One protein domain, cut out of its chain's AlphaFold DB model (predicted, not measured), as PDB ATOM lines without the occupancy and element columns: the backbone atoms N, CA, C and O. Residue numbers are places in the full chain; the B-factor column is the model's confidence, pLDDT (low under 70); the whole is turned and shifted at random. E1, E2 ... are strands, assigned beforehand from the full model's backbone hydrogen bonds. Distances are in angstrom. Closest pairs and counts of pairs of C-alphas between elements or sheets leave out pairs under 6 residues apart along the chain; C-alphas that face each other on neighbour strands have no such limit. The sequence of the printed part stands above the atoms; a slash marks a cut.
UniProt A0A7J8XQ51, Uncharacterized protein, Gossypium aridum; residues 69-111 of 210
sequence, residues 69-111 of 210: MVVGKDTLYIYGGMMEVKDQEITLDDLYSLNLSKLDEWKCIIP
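AT A GLANCE: This is residues 69 to 111 of the 210 residues of an uncharacterized protein of Gossypium aridum (UniProt A0A7J8XQ51). A long, two-stranded hairpin, E2 and E3, bends midway along both strands, and a short strand lies along each side of one half of it, E1 beside E2 and E4 beside E3; at the other end the tip of the hairpin, residues 84 to 89, sticks out alone. Together they make one strongly twisted sheet with no named helix over it, a meander in which each strand is the antiparallel neighbour of the one before. The printed part has 43 residues with four named strands, E1, E2, E3 and E4 along the chain and in the same order across the sheet, antiparallel throughout, and its class is all strand. It is loose, with a radius of gyration of the C-alphas of 12.3 A, and its outline is a rod with spans of 38 by 16 by 15 A.

HOW THE PARTS SIT: E1, residues 69 to 72, is an edge strand and forms a hairpin with E2, residues 75 to 85, their directions 169 degrees apart. C-alphas 71 and 76 face each other at 4.5 A, and N 77 and O 70 are within hydrogen-bond range at 2.8 A. E2 bends by 55 degrees at residue 80. E2 and E3, residues 88 to 99, are inner strands and form the next hairpin, at 161 degrees. C-alphas 80 and 93 face each other at 4.4 A; N 78 and O 96 are 2.9 A apart, and nearer the tip N 83 and O 90 are 2.8 A apart, both within hydrogen-bond range. E3 bends by 63 degrees at residue 93. E3 and E4, residues 106 to 110, form the last hairpin, at 120 degrees. C-alphas 96 and 108 face each other at 4.6 A, and N 109 and O 95 are within hydrogen-bond range at 2.8 A. E4 is the other edge strand, and E1 and E4 are apart.

IN THESE COORDINATES: E1 begins at C-alpha 69, (26.246, 41.426, -3.126), and is 10.2 A long from first to last C-alpha. E2 measures 29.1 A in the same way and ends at C-alpha 85, (14.597, 26.592, -14.576). E3, the longest strand with 12 residues, measures 31.6 A. E4 measures 12.2 A and ends at C-alpha 110, (17.275, 33.788, 5.489).

THE WHOLE: The two C-alphas farthest apart are those of Lys 73 and Asp 87, at 38.2 A. From edge to edge of the sheet the strands' lines turn by 72 degrees, and its C-alphas lie up to 6.0 A off the best plane through them. The links from E1 to E2 and from E2 to E3 are tight, with 2 residues each, and the link from E3 to E4 is short, with 6. The printed part has no cut. The mean pLDDT of the printed part is 94.9, and no printed residue is under 70.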
ATOM      1  N   MET A  69      25.052  41.855  -3.853       97.50
ATOM      2  CA  MET A  69      26.246  41.426  -3.126       97.50
ATOM      3  C   MET A  69      26.857  42.602  -2.368       97.50
ATOM      4  O   MET A  69      27.014  43.690  -2.919       97.50
ATOM      5  N   VAL A  70      27.241  42.388  -1.109       98.12
ATOM      6  CA  VAL A  70      27.971  43.381  -0.309       98.12
ATOM      7  C   VAL A  70      29.048  42.700   0.524       98.12
ATOM      8  O   VAL A  70      28.830  41.634   1.091       98.12
ATOM      9  N   VAL A  71      30.220  43.324   0.615       98.00
ATOM     10  CA  VAL A  71      31.307  42.864   1.484       98.00
ATOM     11  C   VAL A  71      31.398  43.784   2.694       98.00
ATOM     12  O   VAL A  71      31.497  45.002   2.554       98.00
ATOM     13  N   GLY A  72      31.370  43.201   3.889       95.94
ATOM     14  CA  GLY A  72      31.582  43.897   5.153       95.94
ATOM     15  C   GLY A  72      32.660  43.195   5.968       95.94
ATOM     16  O   GLY A  72      32.504  42.025   6.312       95.94
ATOM     17  N   LYS A  73      33.740  43.912   6.315       95.12
ATOM     18  CA  LYS A  73      34.950  43.319   6.921       95.12
ATOM     19  C   LYS A  73      35.440  42.141   6.060       95.12
ATOM     20  O   LYS A  73      35.700  42.336   4.880       95.12
ATOM     21  N   ASP A  74      35.474  40.941   6.635       96.44
ATOM     22  CA  ASP A  74      35.888  39.696   5.991       96.44
ATOM     23  C   ASP A  74      34.686  38.797   5.657       96.44
ATOM     24  O   ASP A  74      34.777  37.572   5.706       96.44
ATOM     25  N   THR A  75      33.505  39.369   5.415       97.06
ATOM     26  CA  THR A  75      32.286  38.601   5.121       97.06
ATOM     27  C   THR A  75      31.591  39.138   3.881       97.06
ATOM     28  O   THR A  75      31.251  40.318   3.806       97.06
ATOM     29  N   LEU A  76      31.374  38.252   2.912       97.69
ATOM     30  CA  LEU A  76      30.517  38.490   1.759       97.69
ATOM     31  C   LEU A  76      29.082  38.133   2.137       97.69
ATOM     32  O   LEU A  76      28.842  37.046   2.653       97.69
ATOM     33  N   TYR A  77      28.145  39.024   1.844       97.75
ATOM     34  CA  TYR A  77      26.712  38.789   1.936       97.75
ATOM     35  C   TYR A  77      26.116  38.764   0.530       97.75
ATOM     36  O   TYR A  77      26.456  39.612  -0.298       97.75
ATOM     37  N   ILE A  78      25.234  37.800   0.274       98.00
ATOM     38  CA  ILE A  78      24.509  37.642  -0.990       98.00
ATOM     39  C   ILE A  78      23.023  37.611  -0.668       98.00
ATOM     40  O   ILE A  78      22.584  36.729   0.066       98.00
ATOM     41  N   TYR A  79      22.276  38.561  -1.216       97.94
ATOM     42  CA  TYR A  79      20.828  38.641  -1.099       97.94
ATOM     43  C   TYR A  79      20.172  38.419  -2.462       97.94
ATOM     44  O   TYR A  79      20.537  39.073  -3.446       97.94
ATOM     45  N   GLY A  80      19.208  37.504  -2.490       97.31
ATOM     46  CA  GLY A  80      18.337  37.236  -3.622       97.31
ATOM     47  C   GLY A  80      19.055  36.951  -4.940       97.31
ATOM     48  O   GLY A  80      20.108  36.300  -4.985       97.31
ATOM     49  N   GLY A  81      18.474  37.449  -6.028       96.88
ATOM     50  CA  GLY A  81      18.894  37.213  -7.410       96.88
ATOM     51  C   GLY A  81      17.820  36.464  -8.187       96.88
ATOM     52  O   GLY A  81      16.675  36.389  -7.755       96.88
ATOM     53  N   MET A  82      18.193  35.907  -9.333       96.00
ATOM     54  CA  MET A  82      17.301  35.105 -10.167       96.00
ATOM     55  C   MET A  82      17.965  33.786 -10.555       96.00
ATOM     56  O   MET A  82      19.186  33.728 -10.705       96.00
ATOM     57  N   MET A  83      17.173  32.733 -10.729       93.88
ATOM     58  CA  MET A  83      17.611  31.463 -11.303       93.88
ATOM     59  C   MET A  83      16.667  31.033 -12.423       93.88
ATOM     60  O   MET A  83      15.460  31.199 -12.311       93.88
ATOM     61  N   GLU A  84      17.211  30.457 -13.488       93.62
ATOM     62  CA  GLU A  84      16.423  29.966 -14.619       93.62
ATOM     63  C   GLU A  84      16.227  28.451 -14.493       93.62
ATOM     64  O   GLU A  84      17.186  27.689 -14.326       93.62
ATOM     65  N   VAL A  85      14.974  28.006 -14.551       90.12
ATOM     66  CA  VAL A  85      14.597  26.592 -14.576       90.12
ATOM     67  C   VAL A  85      13.728  26.355 -15.806       90.12
ATOM     68  O   VAL A  85      12.550  26.696 -15.816       90.12
ATOM     69  N   LYS A  86      14.299  25.720 -16.839       89.81
ATOM     70  CA  LYS A  86      13.673  25.589 -18.170       89.81
ATOM     71  C   LYS A  86      13.390  26.975 -18.764       89.81
ATOM     72  O   LYS A  86      14.347  27.690 -18.991       89.81
ATOM     73  N   ASP A  87      12.119  27.328 -18.952       88.81
ATOM     74  CA  ASP A  87      11.666  28.617 -19.488       88.81
ATOM     75  C   ASP A  87      11.071  29.512 -18.379       88.81
ATOM     76  O   ASP A  87      10.306  30.432 -18.654       88.81
ATOM     77  N   GLN A  88      11.359  29.205 -17.107       89.38
ATOM     78  CA  GLN A  88      10.869  29.953 -15.948       89.38
ATOM     79  C   GLN A  88      12.017  30.682 -15.252       89.38
ATOM     80  O   GLN A  88      13.009  30.064 -14.852       89.38
ATOM     81  N   GLU A  89      11.852  31.986 -15.050       92.69
ATOM     82  CA  GLU A  89      12.769  32.819 -14.274       92.69
ATOM     83  C   GLU A  89      12.269  32.949 -12.835       92.69
ATOM     84  O   GLU A  89      11.251  33.581 -12.581       92.69
ATOM     85  N   ILE A  90      12.994  32.376 -11.875       92.38
ATOM     86  CA  ILE A  90      12.639  32.392 -10.455       92.38
ATOM     87  C   ILE A  90      13.414  33.470  -9.716       92.38
ATOM     88  O   ILE A  90      14.641  33.420  -9.663       92.38
ATOM     89  N   THR A  91      12.699  34.415  -9.100       95.88
ATOM     90  CA  THR A  91      13.299  35.420  -8.210       95.88
ATOM     91  C   THR A  91      13.499  34.839  -6.815       95.88
ATOM     92  O   THR A  91      12.599  34.222  -6.253       95.88
ATOM     93  N   LEU A  92      14.685  35.052  -6.256       95.56
ATOM     94  CA  LEU A  92      15.092  34.572  -4.942       95.56
ATOM     95  C   LEU A  92      15.068  35.729  -3.936       95.56
ATOM     96  O   LEU A  92      15.493  36.840  -4.255       95.56
ATOM     97  N   ASP A  93      14.628  35.454  -2.711       96.06
ATOM     98  CA  ASP A  93      14.548  36.395  -1.581       96.06
ATOM     99  C   ASP A  93      15.375  35.943  -0.358       96.06
ATOM    100  O   ASP A  93      15.254  36.493   0.740       96.06
ATOM    101  N   ASP A  94      16.248  34.957  -0.555       96.50
ATOM    102  CA  ASP A  94      17.156  34.408   0.449       96.50
ATOM    103  C   ASP A  94      18.341  35.335   0.779       96.50
ATOM    104  O   ASP A  94      18.678  36.279   0.061       96.50
ATOM    105  N   LEU A  95      19.012  35.052   1.897       97.44
ATOM    106  CA  LEU A  95      20.210  35.764   2.337       97.44
ATOM    107  C   LEU A  95      21.272  34.779   2.817       97.44
ATOM    108  O   LEU A  95      21.069  34.057   3.795       97.44
ATOM    109  N   TYR A  96      22.445  34.831   2.192       97.69
ATOM    110  CA  TYR A  96      23.614  34.029   2.540       97.69
ATOM    111  C   TYR A  96      24.790  34.897   2.978       97.69
ATOM    112  O   TYR A  96      24.925  36.052   2.571       97.69
ATOM    113  N   SER A  97      25.683  34.313   3.776       96.94
ATOM    114  CA  SER A  97      26.991  34.893   4.089       96.94
ATOM    115  C   SER A  97      28.128  33.888   3.925       96.94
ATOM    116  O   SER A  97      27.937  32.704   4.198       96.94
ATOM    117  N   LEU A  98      29.304  34.373   3.528       97.06
ATOM    118  CA  LEU A  98      30.544  33.607   3.398       97.06
ATOM    119  C   LEU A  98      31.695  34.358   4.074       97.06
ATOM    120  O   LEU A  98      31.913  35.541   3.803       97.06
ATOM    121  N   ASN A  99      32.461  33.669   4.922       95.75
ATOM    122  CA  ASN A  99      33.699  34.215   5.479       95.75
ATOM    123  C   ASN A  99      34.804  34.221   4.408       95.75
ATOM    124  O   ASN A  99      35.211  33.165   3.936       95.75
ATOM    125  N   LEU A 100      35.318  35.397   4.051       95.81
ATOM    126  CA  LEU A 100      36.340  35.568   3.015       95.81
ATOM    127  C   LEU A 100      37.767  35.276   3.495       95.81
ATOM    128  O   LEU A 100      38.630  35.001   2.670       95.81
ATOM    129  N   SER A 101      38.037  35.311   4.805       94.31
ATOM    130  CA  SER A 101      39.358  34.941   5.336       94.31
ATOM    131  C   SER A 101      39.597  33.436   5.292       94.31
ATOM    132  O   SER A 101      40.734  33.001   5.136       94.31
ATOM    133  N   LYS A 102      38.537  32.646   5.490       92.75
ATOM    134  CA  LYS A 102      38.621  31.184   5.578       92.75
ATOM    135  C   LYS A 102      38.051  30.461   4.359       92.75
ATOM    136  O   LYS A 102      38.520  29.371   4.058       92.75
ATOM    137  N   LEU A 103      37.071  31.061   3.675       92.81
ATOM    138  CA  LEU A 103      36.358  30.496   2.517       92.81
ATOM    139  C   LEU A 103      35.805  29.081   2.768       92.81
ATOM    140  O   LEU A 103      35.677  28.285   1.842       92.81
ATOM    141  N   ASP A 104      35.498  28.763   4.025       84.06
ATOM    142  CA  ASP A 104      35.235  27.404   4.497       84.06
ATOM    143  C   ASP A 104      33.747  27.103   4.698       84.06
ATOM    144  O   ASP A 104      33.345  25.943   4.613       84.06
ATOM    145  N   GLU A 105      32.919  28.123   4.934       88.88
ATOM    146  CA  GLU A 105      31.520  27.916   5.300       88.88
ATOM    147  C   GLU A 105      30.585  28.978   4.713       88.88
ATOM    148  O   GLU A 105      30.695  30.177   4.989       88.88
ATOM    149  N   TRP A 106      29.612  28.505   3.931       96.12
ATOM    150  CA  TRP A 106      28.413  29.269   3.620       96.12
ATOM    151  C   TRP A 106      27.422  29.141   4.768       96.12
ATOM    152  O   TRP A 106      27.182  28.049   5.276       96.12
ATOM    153  N   LYS A 107      26.807  30.259   5.145       95.25
ATOM    154  CA  LYS A 107      25.750  30.304   6.149       95.25
ATOM    155  C   LYS A 107      24.493  30.907   5.549       95.25
ATOM    156  O   LYS A 107      24.513  32.067   5.133       95.25
ATOM    157  N   CYS A 108      23.406  30.143   5.570       95.69
ATOM    158  CA  CYS A 108      22.067  30.652   5.304       95.69
ATOM    159  C   CYS A 108      21.600  31.498   6.502       95.69
ATOM    160  O   CYS A 108      21.616  31.038   7.647       95.69
ATOM    161  N   ILE A 109      21.262  32.762   6.250       96.00
ATOM    162  CA  ILE A 109      20.706  33.696   7.239       96.00
ATOM    163  C   ILE A 109      19.184  33.758   7.087       96.00
ATOM    164  O   ILE A 109      18.478  33.749   8.092       96.00
ATOM    165  N   ILE A 110      18.698  33.814   5.843       95.44
ATOM    166  CA  ILE A 110      17.275  33.788   5.489       95.44
ATOM    167  C   ILE A 110      17.110  32.743   4.376       95.44
ATOM    168  O   ILE A 110      17.767  32.896   3.343       95.44
ATOM    169  N   PRO A 111      16.304  31.685   4.569       93.62
ATOM    170  CA  PRO A 111      16.002  30.732   3.506       93.62
ATOM    171  C   PRO A 111      15.072  31.364   2.466       93.62
ATOM    172  O   PRO A 111      14.304  32.264   2.801       93.62
TER     173      PRO A 111